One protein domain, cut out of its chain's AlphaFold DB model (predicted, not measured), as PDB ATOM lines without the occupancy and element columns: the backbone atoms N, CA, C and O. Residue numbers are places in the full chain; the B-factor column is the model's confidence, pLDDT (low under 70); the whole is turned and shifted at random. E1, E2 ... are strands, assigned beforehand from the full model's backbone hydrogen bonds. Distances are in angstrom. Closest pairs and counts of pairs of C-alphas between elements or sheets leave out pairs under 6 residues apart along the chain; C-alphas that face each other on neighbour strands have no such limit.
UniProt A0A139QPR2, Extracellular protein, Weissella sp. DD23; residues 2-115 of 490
ATOM      1  N   GLY A   2      27.617 -54.876 -20.199       38.03
ATOM      2  CA  GLY A   2      27.148 -53.808 -21.082       38.03
ATOM      3  C   GLY A   2      25.789 -54.219 -21.630       38.03
ATOM      4  O   GLY A   2      25.676 -55.287 -22.226       38.03
ATOM      5  N   ASP A   3      24.761 -53.434 -21.341       45.88
ATOM      6  CA  ASP A   3      23.408 -53.679 -21.825       45.88
ATOM      7  C   ASP A   3      23.347 -53.307 -23.315       45.88
ATOM      8  O   ASP A   3      23.512 -52.144 -23.695       45.88
ATOM      9  N   SER A   4      23.180 -54.319 -24.167       47.81
ATOM     10  CA  SER A   4      23.179 -54.206 -25.630       47.81
ATOM     11  C   SER A   4      21.960 -53.462 -26.191       47.81
ATOM     12  O   SER A   4      21.908 -53.221 -27.395       47.81
ATOM     13  N   ASN A   5      21.013 -53.045 -25.341       53.03
ATOM     14  CA  ASN A   5      19.764 -52.397 -25.749       53.03
ATOM     15  C   ASN A   5      19.644 -50.911 -25.367       53.03
ATOM     16  O   ASN A   5      18.571 -50.331 -25.512       53.03
ATOM     17  N   ILE A   6      20.718 -50.253 -24.920       54.38
ATOM     18  CA  ILE A   6      20.625 -48.862 -24.436       54.38
ATOM     19  C   ILE A   6      20.323 -47.825 -25.552       54.38
ATOM     20  O   ILE A   6      19.751 -46.775 -25.272       54.38
ATOM     21  N   GLY A   7      20.663 -48.087 -26.820       51.03
ATOM     22  CA  GLY A   7      20.531 -47.082 -27.895       51.03
ATOM     23  C   GLY A   7      19.113 -46.867 -28.453       51.03
ATOM     24  O   GLY A   7      18.817 -45.812 -29.014       51.03
ATOM     25  N   THR A   8      18.208 -47.839 -28.316       51.56
ATOM     26  CA  THR A   8      16.957 -47.858 -29.098       51.56
ATOM     27  C   THR A   8      15.795 -47.084 -28.471       51.56
ATOM     28  O   THR A   8      14.874 -46.717 -29.197       51.56
ATOM     29  N   SER A   9      15.829 -46.760 -27.173       52.28
ATOM     30  CA  SER A   9      14.711 -46.091 -26.483       52.28
ATOM     31  C   SER A   9      14.687 -44.557 -26.601       52.28
ATOM     32  O   SER A   9      13.714 -43.942 -26.169       52.28
ATOM     33  N   LEU A  10      15.706 -43.926 -27.204       52.28
ATOM     34  CA  LEU A  10      15.827 -42.457 -27.305       52.28
ATOM     35  C   LEU A  10      16.203 -41.931 -28.708       52.28
ATOM     36  O   LEU A  10      16.584 -40.773 -28.852       52.28
ATOM     37  N   GLY A  11      16.105 -42.753 -29.760       54.78
ATOM     38  CA  GLY A  11      16.397 -42.318 -31.140       54.78
ATOM     39  C   GLY A  11      17.891 -42.165 -31.467       54.78
ATOM     40  O   GLY A  11      18.262 -41.500 -32.436       54.78
ATOM     41  N   VAL A  12      18.765 -42.791 -30.676       56.00
ATOM     42  CA  VAL A  12      20.226 -42.734 -30.806       56.00
ATOM     43  C   VAL A  12      20.672 -43.955 -31.632       56.00
ATOM     44  O   VAL A  12      20.904 -45.030 -31.092       56.00
ATOM     45  N   ASN A  13      20.712 -43.842 -32.970       53.28
ATOM     46  CA  ASN A  13      20.951 -44.998 -33.862       53.28
ATOM     47  C   ASN A  13      22.433 -45.368 -34.070       53.28
ATOM     48  O   ASN A  13      22.734 -46.282 -34.844       53.28
ATOM     49  N   SER A  14      23.359 -44.640 -33.444       54.69
ATOM     50  CA  SER A  14      24.790 -44.809 -33.688       54.69
ATOM     51  C   SER A  14      25.446 -45.725 -32.650       54.69
ATOM     52  O   SER A  14      25.003 -45.835 -31.510       54.69
ATOM     53  N   LYS A  15      26.544 -46.383 -33.044       64.19
ATOM     54  CA  LYS A  15      27.333 -47.268 -32.167       64.19
ATOM     55  C   LYS A  15      28.054 -46.522 -31.022       64.19
ATOM     56  O   LYS A  15      28.723 -47.171 -30.226       64.19
ATOM     57  N   GLN A  16      27.973 -45.187 -30.954       75.94
ATOM     58  CA  GLN A  16      28.720 -44.334 -30.021       75.94
ATOM     59  C   GLN A  16      27.850 -43.160 -29.534       75.94
ATOM     60  O   GLN A  16      27.387 -42.340 -30.323       75.94
ATOM     61  N   TYR A  17      27.641 -43.042 -28.223       79.56
ATOM     62  CA  TYR A  17      26.865 -41.951 -27.624       79.56
ATOM     63  C   TYR A  17      27.458 -41.516 -26.279       79.56
ATOM     64  O   TYR A  17      28.144 -42.292 -25.614       79.56
ATOM     65  N   ALA A  18      27.167 -40.278 -25.877       82.44
ATOM     66  CA  ALA A  18      27.468 -39.736 -24.553       82.44
ATOM     67  C   ALA A  18      26.160 -39.392 -23.827       82.44
ATOM     68  O   ALA A  18      25.199 -38.968 -24.463       82.44
ATOM     69  N   SER A  19      26.101 -39.602 -22.510       81.88
ATOM     70  CA  SER A  19      24.891 -39.396 -21.701       81.88
ATOM     71  C   SER A  19      25.272 -39.086 -20.260       81.88
ATOM     72  O   SER A  19      26.233 -39.663 -19.745       81.88
ATOM     73  N   PHE A  20      24.487 -38.248 -19.584       85.12
ATOM     74  CA  PHE A  20      24.496 -38.235 -18.124       85.12
ATOM     75  C   PHE A  20      23.867 -39.518 -17.598       85.12
ATOM     76  O   PHE A  20      23.021 -40.107 -18.266       85.12
ATOM     77  N   ARG A  21      24.316 -39.988 -16.434       84.44
ATOM     78  CA  ARG A  21      23.798 -41.198 -15.792       84.44
ATOM     79  C   ARG A  21      23.846 -41.051 -14.281       84.44
ATOM     80  O   ARG A  21      24.689 -40.331 -13.752       84.44
ATOM     81  N   HIS A  22      22.980 -41.786 -13.599       84.06
ATOM     82  CA  HIS A  22      22.910 -41.808 -12.144       84.06
ATOM     83  C   HIS A  22      22.741 -43.239 -11.619       84.06
ATOM     84  O   HIS A  22      22.292 -44.142 -12.333       84.06
ATOM     85  N   THR A  23      23.125 -43.443 -10.362       83.12
ATOM     86  CA  THR A  23      22.929 -44.694  -9.625       83.12
ATOM     87  C   THR A  23      21.876 -44.505  -8.542       83.12
ATOM     88  O   THR A  23      21.678 -43.392  -8.057       83.12
ATOM     89  N   ASP A  24      21.221 -45.589  -8.131       82.69
ATOM     90  CA  ASP A  24      20.431 -45.576  -6.898       82.69
ATOM     91  C   ASP A  24      21.331 -45.650  -5.650       82.69
ATOM     92  O   ASP A  24      22.564 -45.686  -5.735       82.69
ATOM     93  N   SER A  25      20.709 -45.680  -4.470       83.50
ATOM     94  CA  SER A  25      21.395 -45.787  -3.178       83.50
ATOM     95  C   SER A  25      22.164 -47.099  -2.980       83.50
ATOM     96  O   SER A  25      23.004 -47.165  -2.085       83.50
ATOM     97  N   ALA A  26      21.919 -48.123  -3.804       86.75
ATOM     98  CA  ALA A  26      22.657 -49.385  -3.800       86.75
ATOM     99  C   ALA A  26      23.811 -49.399  -4.824       86.75
ATOM    100  O   ALA A  26      24.477 -50.422  -4.990       86.75
ATOM    101  N   GLY A  27      24.055 -48.282  -5.522       81.31
ATOM    102  CA  GLY A  27      25.099 -48.166  -6.540       81.31
ATOM    103  C   GLY A  27      24.728 -48.803  -7.882       81.31
ATOM    104  O   GLY A  27      25.587 -48.939  -8.755       81.31
ATOM    105  N   LYS A  28      23.463 -49.190  -8.090       85.31
ATOM    106  CA  LYS A  28      23.014 -49.757  -9.362       85.31
ATOM    107  C   LYS A  28      22.768 -48.635 -10.366       85.31
ATOM    108  O   LYS A  28      21.976 -47.725 -10.116       85.31
ATOM    109  N   LEU A  29      23.439 -48.712 -11.516       82.19
ATOM    110  CA  LEU A  29      23.251 -47.786 -12.634       82.19
ATOM    111  C   LEU A  29      21.821 -47.889 -13.172       82.19
ATOM    112  O   LEU A  29      21.375 -48.976 -13.541       82.19
ATOM    113  N   GLN A  30      21.116 -46.761 -13.226       82.25
ATOM    114  CA  GLN A  30      19.733 -46.726 -13.692       82.25
ATOM    115  C   GLN A  30      19.654 -46.782 -15.223       82.25
ATOM    116  O   GLN A  30      20.574 -46.348 -15.930       82.25
ATOM    117  N   THR A  31      18.565 -47.356 -15.742       73.94
ATOM    118  CA  THR A  31      18.263 -47.404 -17.181       73.94
ATOM    119  C   THR A  31      18.140 -45.983 -17.733       73.94
ATOM    120  O   THR A  31      17.617 -45.115 -17.039       73.94
ATOM    121  N   ILE A  32      18.620 -45.739 -18.960       70.00
ATOM    122  CA  ILE A  32      18.583 -44.389 -19.543       70.00
ATOM    123  C   ILE A  32      17.131 -43.919 -19.696       70.00
ATOM    124  O   ILE A  32      16.327 -44.591 -20.345       70.00
ATOM    125  N   GLY A  33      16.823 -42.759 -19.119       69.75
ATOM    126  CA  GLY A  33      15.537 -42.075 -19.234       69.75
ATOM    127  C   GLY A  33      15.625 -40.737 -19.972       69.75
ATOM    128  O   GLY A  33      16.693 -40.283 -20.379       69.75
ATOM    129  N   SER A  34      14.486 -40.048 -20.104       67.19
ATOM    130  CA  SER A  34      14.388 -38.736 -20.771       67.19
ATOM    131  C   SER A  34      15.294 -37.654 -20.162       67.19
ATOM    132  O   SER A  34      15.657 -36.698 -20.841       67.19
ATOM    133  N   ASN A  35      15.673 -37.806 -18.893       67.88
ATOM    134  CA  ASN A  35      16.460 -36.826 -18.143       67.88
ATOM    135  C   ASN A  35      17.977 -36.967 -18.350       67.88
ATOM    136  O   ASN A  35      18.720 -36.074 -17.953       67.88
ATOM    137  N   ASP A  36      18.436 -38.058 -18.966       70.62
ATOM    138  CA  ASP A  36      19.857 -38.408 -19.091       70.62
ATOM    139  C   ASP A  36      20.541 -37.772 -20.323       70.62
ATOM    140  O   ASP A  36      21.759 -37.867 -20.485       70.62
ATOM    141  N   GLN A  37      19.765 -37.076 -21.167       72.12
ATOM    142  CA  GLN A  37      20.216 -36.275 -22.317       72.12
ATOM    143  C   GLN A  37      21.255 -36.969 -23.217       72.12
ATOM    144  O   GLN A  37      22.306 -36.406 -23.529       72.12
ATOM    145  N   ALA A  38      20.958 -38.194 -23.654       77.38
ATOM    146  CA  ALA A  38      21.839 -38.948 -24.540       77.38
ATOM    147  C   ALA A  38      22.017 -38.261 -25.909       77.38
ATOM    148  O   ALA A  38      21.046 -37.857 -26.550       77.38
ATOM    149  N   GLN A  39      23.259 -38.170 -26.389       76.75
ATOM    150  CA  GLN A  39      23.595 -37.580 -27.685       76.75
ATOM    151  C   GLN A  39      24.510 -38.500 -28.501       76.75
ATOM    152  O   GLN A  39      25.499 -39.015 -27.984       76.75
ATOM    153  N   ASN A  40      24.219 -38.653 -29.801       80.12
ATOM    154  CA  ASN A  40      25.132 -39.305 -30.752       80.12
ATOM    155  C   ASN A  40      26.474 -38.562 -30.770       80.12
ATOM    156  O   ASN A  40      26.481 -37.334 -30.909       80.12
ATOM    157  N   VAL A  41      27.587 -39.284 -30.695       81.19
ATOM    158  CA  VAL A  41      28.936 -38.717 -30.830       81.19
ATOM    159  C   VAL A  41      29.738 -39.535 -31.835       81.19
ATOM    160  O   VAL A  41      29.452 -40.709 -32.050       81.19
ATOM    161  N   SER A  42      30.745 -38.918 -32.442       80.69
ATOM    162  CA  SER A  42      31.687 -39.605 -33.326       80.69
ATOM    163  C   SER A  42      33.069 -39.497 -32.710       80.69
ATOM    164  O   SER A  42      33.578 -38.386 -32.577       80.69
ATOM    165  N   LEU A  43      33.662 -40.627 -32.329       78.62
ATOM    166  CA  LEU A  43      35.009 -40.641 -31.760       78.62
ATOM    167  C   LEU A  43      36.062 -40.474 -32.861       78.62
ATOM    168  O   LEU A  43      36.005 -41.152 -33.894       78.62
ATOM    169  N   SER A  44      37.048 -39.607 -32.638       77.94
ATOM    170  CA  SER A  44      38.167 -39.430 -33.563       77.94
ATOM    171  C   SER A  44      39.283 -40.455 -33.302       77.94
ATOM    172  O   SER A  44      39.543 -40.867 -32.171       77.94
ATOM    173  N   ARG A  45      40.009 -40.861 -34.357       74.50
ATOM    174  CA  ARG A  45      41.166 -41.774 -34.228       74.50
ATOM    175  C   ARG A  45      42.364 -41.147 -33.496       74.50
ATOM    176  O   ARG A  45      43.260 -41.883 -33.099       74.50
ATOM    177  N   GLY A  46      42.393 -39.820 -33.353       72.44
ATOM    178  CA  GLY A  46      43.458 -39.071 -32.674       72.44
ATOM    179  C   GLY A  46      43.154 -38.737 -31.211       72.44
ATOM    180  O   GLY A  46      43.993 -38.127 -30.553       72.44
ATOM    181  N   GLY A  47      41.981 -39.139 -30.707       76.31
ATOM    182  CA  GLY A  47      41.446 -38.693 -29.423       76.31
ATOM    183  C   GLY A  47      40.622 -37.410 -29.554       76.31
ATOM    184  O   GLY A  47      40.766 -36.648 -30.510       76.31
ATOM    185  N   ASP A  48      39.735 -37.182 -28.592       82.19
ATOM    186  CA  ASP A  48      38.852 -36.018 -28.545       82.19
ATOM    187  C   ASP A  48      39.091 -35.248 -27.246       82.19
ATOM    188  O   ASP A  48      39.233 -35.849 -26.177       82.19
ATOM    189  N   ASP A  49      39.113 -33.918 -27.330       81.50
ATOM    190  CA  ASP A  49      39.133 -33.071 -26.142       81.50
ATOM    191  C   ASP A  49      37.738 -33.044 -25.512       81.50
ATOM    192  O   ASP A  49      36.743 -32.728 -26.171       81.50
ATOM    193  N   VAL A  50      37.680 -33.372 -24.221       81.00
ATOM    194  CA  VAL A  50      36.454 -33.358 -23.421       81.00
ATOM    195  C   VAL A  50      36.681 -32.493 -22.184       81.00
ATOM    196  O   VAL A  50      37.637 -32.697 -21.438       81.00
ATOM    197  N   GLY A  51      35.799 -31.522 -21.972       81.50
ATOM    198  CA  GLY A  51      35.741 -30.670 -20.796       81.50
ATOM    199  C   GLY A  51      34.600 -31.072 -19.868       81.50
ATOM    200  O   GLY A  51      33.502 -31.414 -20.305       81.50
ATOM    201  N   PHE A  52      34.868 -30.989 -18.569       84.19
ATOM    202  CA  PHE A  52      33.886 -31.118 -17.500       84.19
ATOM    203  C   PHE A  52      33.921 -29.838 -16.664       84.19
ATOM    204  O   PHE A  52      34.993 -29.416 -16.231       84.19
ATOM    205  N   ALA A  53      32.761 -29.235 -16.416       83.12
ATOM    206  CA  ALA A  53      32.618 -28.075 -15.547       83.12
ATOM    207  C   ALA A  53      31.437 -28.258 -14.589       83.12
ATOM    208  O   ALA A  53      30.370 -28.722 -14.981       83.12
ATOM    209  N   TRP A  54      31.626 -27.850 -13.336       83.00
ATOM    210  CA  TRP A  54      30.587 -27.808 -12.308       83.00
ATOM    211  C   TRP A  54      30.402 -26.371 -11.822       83.00
ATOM    212  O   TRP A  54      31.383 -25.712 -11.476       83.00
ATOM    213  N   ALA A  55      29.154 -25.900 -11.774       82.06
ATOM    214  CA  ALA A  55      28.793 -24.575 -11.278       82.06
ATOM    215  C   ALA A  55      27.647 -24.672 -10.248       82.06
ATOM    216  O   ALA A  55      26.522 -25.003 -10.633       82.06
ATOM    217  N   PRO A  56      27.889 -24.404  -8.950       80.62
ATOM    218  CA  PRO A  56      26.833 -24.406  -7.938       80.62
ATOM    219  C   PRO A  56      25.833 -23.259  -8.161       80.62
ATOM    220  O   PRO A  56      26.210 -22.174  -8.597       80.62
ATOM    221  N   VAL A  57      24.559 -23.503  -7.847       80.81
ATOM    222  CA  VAL A  57      23.431 -22.567  -8.017       80.81
ATOM    223  C   VAL A  57      22.797 -22.204  -6.670       80.81
ATOM    224  O   VAL A  57      22.565 -21.028  -6.405       80.81
ATOM    225  N   SER A  58      22.515 -23.184  -5.804       80.12
ATOM    226  CA  SER A  58      21.912 -22.947  -4.481       80.12
ATOM    227  C   SER A  58      22.241 -24.060  -3.476       80.12
ATOM    228  O   SER A  58      22.790 -25.100  -3.838       80.12
ATOM    229  N   VAL A  59      21.926 -23.834  -2.195       77.69
ATOM    230  CA  VAL A  59      22.156 -24.777  -1.083       77.69
ATOM    231  C   VAL A  59      20.833 -25.036  -0.357       77.69
ATOM    232  O   VAL A  59      20.010 -24.128  -0.236       77.69
ATOM    233  N   SER A  60      20.613 -26.267   0.115       75.25
ATOM    234  CA  SER A  60      19.440 -26.624   0.924       75.25
ATOM    235  C   SER A  60      19.388 -25.839   2.241       75.25
ATOM    236  O   SER A  60      20.413 -25.407   2.769       75.25
ATOM    237  N   SER A  61      18.191 -25.675   2.808       66.88
ATOM    238  CA  SER A  61      17.972 -24.919   4.054       66.88
ATOM    239  C   SER A  61      18.704 -25.497   5.269       66.88
ATOM    240  O   SER A  61      19.101 -24.748   6.155       66.88
ATOM    241  N   ASP A  62      18.926 -26.814   5.302       66.25
ATOM    242  CA  ASP A  62      19.727 -27.502   6.323       66.25
ATOM    243  C   ASP A  62      21.239 -27.476   6.036       66.25
ATOM    244  O   ASP A  62      22.040 -28.050   6.772       66.25
ATOM    245  N   GLY A  63      21.631 -26.847   4.929       64.69
ATOM    246  CA  GLY A  63      23.001 -26.718   4.485       64.69
ATOM    247  C   GLY A  63      23.614 -27.991   3.911       64.69
ATOM    248  O   GLY A  63      24.765 -27.919   3.507       64.69
ATOM    249  N   ARG A  64      22.948 -29.150   3.852       69.56
ATOM    250  CA  ARG A  64      23.624 -30.423   3.526       69.56
ATOM    251  C   ARG A  64      23.773 -30.720   2.032       69.56
ATOM    252  O   ARG A  64      24.682 -31.465   1.660       69.56
ATOM    253  N   GLN A  65      22.922 -30.150   1.183       80.44
ATOM    254  CA  GLN A  65      22.886 -30.419  -0.257       80.44
ATOM    255  C   GLN A  65      23.137 -29.154  -1.081       80.44
ATOM    256  O   GLN A  65      22.757 -28.055  -0.684       80.44
ATOM    257  N   VAL A  66      23.758 -29.325  -2.247       79.94
ATOM    258  CA  VAL A  66      24.044 -28.263  -3.217       79.94
ATOM    259  C   VAL A  66      23.346 -28.598  -4.528       79.94
ATOM    260  O   VAL A  66      23.529 -29.685  -5.074       79.94
ATOM    261  N   VAL A  67      22.557 -27.658  -5.040       87.12
ATOM    262  CA  VAL A  67      22.005 -27.704  -6.395       87.12
ATOM    263  C   VAL A  67      22.973 -26.977  -7.312       87.12
ATOM    264  O   VAL A  67      23.421 -25.876  -6.991       87.12
ATOM    265  N   GLY A  68      23.298 -27.556  -8.461       86.50
ATOM    266  CA  GLY A  68      24.176 -26.916  -9.431       86.50
ATOM    267  C   GLY A  68      24.109 -27.553 -10.805       86.50
ATOM    268  O   GLY A  68      23.405 -28.537 -11.020       86.50
ATOM    269  N   ASN A  69      24.847 -26.972 -11.741       88.12
ATOM    270  CA  ASN A  69      24.870 -27.371 -13.138       88.12
ATOM    271  C   ASN A  69      26.186 -28.079 -13.465       88.12
ATOM    272  O   ASN A  69      27.263 -27.511 -13.275       88.12
ATOM    273  N   ILE A  70      26.094 -29.298 -13.992       87.94
ATOM    274  CA  ILE A  70      27.208 -29.975 -14.658       87.94
ATOM    275  C   ILE A  70      27.132 -29.644 -16.143       87.94
ATOM    276  O   ILE A  70      26.107 -29.900 -16.769       87.94
ATOM    277  N   THR A  71      28.216 -29.130 -16.711       88.06
ATOM    278  CA  THR A  71      28.369 -28.858 -18.143       88.06
ATOM    279  C   THR A  71      29.488 -29.722 -18.705       88.06
ATOM    280  O   THR A  71      30.612 -29.690 -18.204       88.06
ATOM    281  N   ILE A  72      29.189 -30.469 -19.765       86.94
ATOM    282  CA  ILE A  72      30.167 -31.240 -20.532       86.94
ATOM    283  C   ILE A  72      30.352 -30.574 -21.892       86.94
ATOM    284  O   ILE A  72      29.371 -30.224 -22.550       86.94
ATOM    285  N   THR A  73      31.601 -30.415 -22.315       87.19
ATOM    286  CA  THR A  73      31.971 -29.973 -23.662       87.19
ATOM    287  C   THR A  73      32.815 -31.055 -24.322       87.19
ATOM    288  O   THR A  73      33.662 -31.657 -23.678       87.19
ATOM    289  N   GLY A  74      32.595 -31.352 -25.596       83.75
ATOM    290  CA  GLY A  74      33.363 -32.381 -26.299       83.75
ATOM    291  C   GLY A  74      32.632 -32.904 -27.524       83.75
ATOM    292  O   GLY A  74      31.428 -32.702 -27.673       83.75
ATOM    293  N   TYR A  75      33.361 -33.550 -28.436       84.62
ATOM    294  CA  TYR A  75      32.795 -34.102 -29.679       84.62
ATOM    295  C   TYR A  75      32.048 -33.058 -30.539       84.62
ATOM    296  O   TYR A  75      31.084 -33.381 -31.235       84.62
ATOM    297  N   GLY A  76      32.459 -31.785 -30.454       82.50
ATOM    298  CA  GLY A  76      31.801 -30.655 -31.121       82.50
ATOM    299  C   GLY A  76      30.470 -30.219 -30.494       82.50
ATOM    300  O   GLY A  76      29.711 -29.494 -31.134       82.50
ATOM    301  N   LYS A  77      30.161 -30.663 -29.269       83.94
ATOM    302  CA  LYS A  77      28.893 -30.396 -28.580       83.94
ATOM    303  C   LYS A  77      29.111 -29.904 -27.150       83.94
ATOM    304  O   LYS A  77      30.157 -30.139 -26.550       83.94
ATOM    305  N   THR A  78      28.083 -29.254 -26.611       86.50
ATOM    306  CA  THR A  78      28.002 -28.817 -25.214       86.50
ATOM    307  C   THR A  78      26.635 -29.185 -24.669       86.50
ATOM    308  O   THR A  78      25.627 -28.925 -25.327       86.50
ATOM    309  N   TRP A  79      26.582 -29.772 -23.479       87.62
ATOM    310  CA  TRP A  79      25.317 -30.075 -22.815       87.62
ATOM    311  C   TRP A  79      25.432 -29.929 -21.299       87.62
ATOM    312  O   TRP A  79      26.499 -30.128 -20.717       87.62
ATOM    313  N   THR A  80      24.318 -29.549 -20.673       87.81
ATOM    314  CA  THR A  80      24.259 -29.163 -19.261       87.81
ATOM    315  C   THR A  80      23.109 -29.878 -18.561       87.81
ATOM    316  O   THR A  80      22.010 -29.954 -19.106       87.81
ATOM    317  N   GLN A  81      23.344 -30.361 -17.342       87.38
ATOM    318  CA  GLN A  81      22.317 -30.940 -16.479       87.38
ATOM    319  C   GLN A  81      22.386 -30.330 -15.080       87.38
ATOM    320  O   GLN A  81      23.455 -30.243 -14.475       87.38
ATOM    321  N   THR A  82      21.227 -29.938 -14.555       88.38
ATOM    322  CA  THR A  82      21.087 -29.534 -13.156       88.38
ATOM    323  C   THR A  82      20.975 -30.774 -12.276       88.38
ATOM    324  O   THR A  82      20.123 -31.629 -12.511       88.38
ATOM    325  N   VAL A  83      21.816 -30.867 -11.248       86.50
ATOM    326  CA  VAL A  83      21.828 -31.967 -10.278       86.50
ATOM    327  C   VAL A  83      21.831 -31.433  -8.848       86.50
ATOM    328  O   VAL A  83      22.254 -30.307  -8.586       86.50
ATOM    329  N   THR A  84      21.364 -32.263  -7.915       86.31
ATOM    330  CA  THR A  84      21.467 -32.015  -6.471       86.31
ATOM    331  C   THR A  84      22.421 -33.036  -5.869       86.31
ATOM    332  O   THR A  84      22.226 -34.237  -6.042       86.31
ATOM    333  N   VAL A  85      23.457 -32.564  -5.182       81.88
ATOM    334  CA  VAL A  85      24.563 -33.388  -4.671       81.88
ATOM    335  C   VAL A  85      24.853 -33.070  -3.206       81.88
ATOM    336  O   VAL A  85      24.493 -32.007  -2.702       81.88
ATOM    337  N   ALA A  86      25.513 -33.986  -2.502       77.81
ATOM    338  CA  ALA A  86      26.098 -33.680  -1.197       77.81
ATOM    339  C   ALA A  86      27.280 -32.703  -1.354       77.81
ATOM    340  O   ALA A  86      27.893 -32.636  -2.419       77.81
ATOM    341  N   ARG A  87      27.639 -31.974  -0.285       66.56
ATOM    342  CA  ARG A  87      28.753 -30.997  -0.309       66.56
ATOM    343  C   ARG A  87      30.101 -31.572  -0.765       66.56
ATOM    344  O   ARG A  87      30.912 -30.832  -1.309       66.56
ATOM    345  N   ASN A  88      30.331 -32.865  -0.540       66.88
ATOM    346  CA  ASN A  88      31.560 -33.554  -0.919       66.88
ATOM    347  C   ASN A  88      31.271 -34.528  -2.062       66.88
ATOM    348  O   ASN A  88      30.395 -35.385  -1.938       66.88
ATOM    349  N   MET A  89      32.032 -34.423  -3.151       67.19
ATOM    350  CA  MET A  89      31.921 -35.303  -4.314       67.19
ATOM    351  C   MET A  89      33.260 -35.975  -4.606       67.19
ATOM    352  O   MET A  89      34.309 -35.337  -4.548       67.19
ATOM    353  N   GLY A  90      33.215 -37.260  -4.957       69.69
ATOM    354  CA  GLY A  90      34.348 -37.953  -5.564       69.69
ATOM    355  C   GLY A  90      34.340 -37.760  -7.078       69.69
ATOM    356  O   GLY A  90      33.284 -37.837  -7.704       69.69
ATOM    357  N   PHE A  91      35.512 -37.533  -7.668       74.12
ATOM    358  CA  PHE A  91      35.693 -37.522  -9.117       74.12
ATOM    359  C   PHE A  91      36.578 -38.699  -9.523       74.12
ATOM    360  O   PHE A  91      37.684 -38.861  -9.011       74.12
ATOM    361  N   SER A  92      36.090 -39.520 -10.448       73.12
ATOM    362  CA  SER A  92      36.835 -40.650 -10.999       73.12
ATOM    363  C   SER A  92      36.564 -40.769 -12.489       73.12
ATOM    364  O   SER A  92      35.411 -40.677 -12.910       73.12
ATOM    365  N   VAL A  93      37.608 -41.046 -13.264       75.75
ATOM    366  CA  VAL A  93      37.497 -41.380 -14.685       75.75
ATOM    367  C   VAL A  93      38.051 -42.782 -14.876       75.75
ATOM    368  O   VAL A  93      39.170 -43.068 -14.458       75.75
ATOM    369  N   PHE A  94      37.268 -43.663 -15.491       72.81
ATOM    370  CA  PHE A  94      37.669 -45.038 -15.765       72.81
ATOM    371  C   PHE A  94      37.179 -45.471 -17.147       72.81
ATOM    372  O   PHE A  94      36.113 -45.064 -17.602       72.81
ATOM    373  N   GLY A  95      37.976 -46.306 -17.808       74.38
ATOM    374  CA  GLY A  95      37.607 -47.028 -19.021       74.38
ATOM    375  C   GLY A  95      37.699 -48.525 -18.752       74.38
ATOM    376  O   GLY A  95      38.535 -48.966 -17.964       74.38
ATOM    377  N   SER A  96      36.837 -49.313 -19.384       73.81
ATOM    378  CA  SER A  96      36.864 -50.772 -19.260       73.81
ATOM    379  C   SER A  96      36.569 -51.406 -20.610       73.81
ATOM    380  O   SER A  96      35.726 -50.904 -21.352       73.81
ATOM    381  N   THR A  97      37.252 -52.504 -20.919       73.38
ATOM    382  CA  THR A  97      37.003 -53.317 -22.112       73.38
ATOM    383  C   THR A  97      36.459 -54.683 -21.708       73.38
ATOM    384  O   THR A  97      36.645 -55.143 -20.580       73.38
ATOM    385  N   GLY A  98      35.743 -55.319 -22.631       69.56
ATOM    386  CA  GLY A  98      35.250 -56.688 -22.489       69.56
ATOM    387  C   GLY A  98      35.640 -57.497 -23.722       69.56
ATOM    388  O   GLY A  98      36.764 -57.390 -24.201       69.56
ATOM    389  N   ASN A  99      34.694 -58.253 -24.282       71.50
ATOM    390  CA  ASN A  99      34.900 -58.962 -25.554       71.50
ATOM    391  C   ASN A  99      35.084 -58.005 -26.750       71.50
ATOM    392  O   ASN A  99      35.673 -58.387 -27.756       71.50
ATOM    393  N   GLU A 100      34.600 -56.767 -26.635       71.00
ATOM    394  CA  GLU A 100      34.904 -55.674 -27.558       71.00
ATOM    395  C   GLU A 100      36.059 -54.837 -26.992       71.00
ATOM    396  O   GLU A 100      36.030 -54.408 -25.832       71.00
ATOM    397  N   THR A 101      37.087 -54.609 -27.811       68.00
ATOM    398  CA  THR A 101      38.316 -53.920 -27.398       68.00
ATOM    399  C   THR A 101      38.462 -52.576 -28.099       68.00
ATOM    400  O   THR A 101      38.291 -52.466 -29.311       68.00
ATOM    401  N   SER A 102      38.839 -51.549 -27.344       69.56
ATOM    402  CA  SER A 102      39.277 -50.248 -27.855       69.56
ATOM    403  C   SER A 102      40.386 -49.720 -26.953       69.56
ATOM    404  O   SER A 102      40.364 -49.966 -25.747       69.56
ATOM    405  N   THR A 103      41.349 -48.991 -27.516       70.56
ATOM    406  CA  THR A 103      42.339 -48.273 -26.706       70.56
ATOM    407  C   THR A 103      41.644 -47.090 -26.045       70.56
ATOM    408  O   THR A 103      41.288 -46.125 -26.716       70.56
ATOM    409  N   MET A 104      41.420 -47.180 -24.734       70.06
ATOM    410  CA  MET A 104      40.836 -46.105 -23.936       70.06
ATOM    411  C   MET A 104      41.934 -45.489 -23.076       70.06
ATOM    412  O   MET A 104      42.353 -46.076 -22.081       70.06
ATOM    413  N   SER A 105      42.394 -44.308 -23.473       65.62
ATOM    414  CA  SER A 105      43.400 -43.546 -22.738       65.62
ATOM    415  C   SER A 105      42.838 -42.172 -22.410       65.62
ATOM    416  O   SER A 105      42.308 -41.494 -23.287       65.62
ATOM    417  N   VAL A 106      42.977 -41.751 -21.155       66.31
ATOM    418  CA  VAL A 106      42.620 -40.398 -20.718       66.31
ATOM    419  C   VAL A 106      43.914 -39.641 -20.481       66.31
ATOM    420  O   VAL A 106      44.686 -39.992 -19.593       66.31
ATOM    421  N   ASN A 107      44.156 -38.610 -21.288       67.94
ATOM    422  CA  ASN A 107      45.258 -37.683 -21.071       67.94
ATOM    423  C   ASN A 107      44.696 -36.405 -20.439       67.94
ATOM    424  O   ASN A 107      44.045 -35.602 -21.106       67.94
ATOM    425  N   MET A 108      44.888 -36.257 -19.130       61.94
ATOM    426  CA  MET A 108      44.376 -35.113 -18.382       61.94
ATOM    427  C   MET A 108      45.227 -33.876 -18.696       61.94
ATOM    428  O   MET A 108      46.321 -33.723 -18.161       61.94
ATOM    429  N   LYS A 109      44.722 -32.994 -19.572       54.28
ATOM    430  CA  LYS A 109      45.414 -31.746 -19.945       54.28
ATOM    431  C   LYS A 109      45.454 -30.747 -18.789       54.28
ATOM    432  O   LYS A 109      46.503 -30.189 -18.489       54.28
ATOM    433  N   THR A 110      44.314 -30.530 -18.143       47.81
ATOM    434  CA  THR A 110      44.168 -29.663 -16.971       47.81
ATOM    435  C   THR A 110      43.075 -30.215 -16.062       47.81
ATOM    436  O   THR A 110      42.048 -30.710 -16.524       47.81
ATOM    437  N   PHE A 111      43.287 -30.125 -14.753       44.97
ATOM    438  CA  PHE A 111      42.262 -30.349 -13.740       44.97
ATOM    439  C   PHE A 111      42.408 -29.247 -12.701       44.97
ATOM    440  O   PHE A 111      43.487 -29.056 -12.144       44.97
ATOM    441  N   SER A 112      41.338 -28.488 -12.487       42.03
ATOM    442  CA  SER A 112      41.309 -27.393 -11.524       42.03
ATOM    443  C   SER A 112      40.053 -27.520 -10.679       42.03
ATOM    444  O   SER A 112      38.945 -27.600 -11.209       42.03
ATOM    445  N   VAL A 113      40.236 -27.549  -9.362       45.97
ATOM    446  CA  VAL A 113      39.156 -27.508  -8.377       45.97
ATOM    447  C   VAL A 113      39.354 -26.234  -7.576       45.97
ATOM    448  O   VAL A 113      40.346 -26.104  -6.859       45.97
ATOM    449  N   LYS A 114      38.419 -25.284  -7.690       44.69
ATOM    450  CA  LYS A 114      38.388 -24.121  -6.798       44.69
ATOM    451  C   LYS A 114      37.800 -24.593  -5.466       44.69
ATOM    452  O   LYS A 114      36.585 -24.678  -5.313       44.69
ATOM    453  N   TYR A 115      38.665 -24.965  -4.526       43.47
ATOM    454  CA  TYR A 115      38.258 -25.159  -3.138       43.47
ATOM    455  C   TYR A 115      37.992 -23.786  -2.521       43.47
ATOM    456  O   TYR A 115      38.854 -22.913  -2.551       43.47
TER     457      TYR A 115
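AT A GLANCE: This is residues 2 to 115 of the 490 residues of the protein "Extracellular protein" of Weissella sp. DD23 (UniProt A0A139QPR2). Little regular structure: a strongly twisted three-strand antiparallel sheet, with long loop stretches before and after it; residues 87 to 115 run out to Asn 99 and fold back. The printed part has 114 residues, no named helix and E1, E2, E3 in chain and sheet order, 30 residues in all; the class is all strand. It is only just compact, close to loose, with radius of gyration of the C-alphas 15.9 A and spans of 46, 33 and 25 A.

HOW THE PARTS SIT: Residues 17 to 18 pair antiparallel with 39 to 40. E1, residues 50 to 59, and E2, residues 65 to 74, form a hairpin at 160 degrees; N 53 and O 71 are 2.8 A apart, within hydrogen-bond range. E2 and E3, residues 77 to 86, form another at 159 degrees, with N 70 and O 81 at 2.8 A. The three make a meander, each strand the antiparallel neighbour of the one before.

IN THESE COORDINATES: E1 begins at C-alpha 50 (36.454, -33.358, -23.421) and measures 27.9 A, E2 28.1 A. E3, 27.7 A, bends by 53 degrees at residue 82 and ends at C-alpha 86 (26.098, -33.680, -1.197).

THE WHOLE: The C-alphas farthest apart, Ser 61 and Asn 99, are 48.2 A apart. The printed part has no cut; both links are tight. Mean pLDDT of the printed part is 72.8, with 39 residues under 70, among them 2 to 15 and 105 to 115.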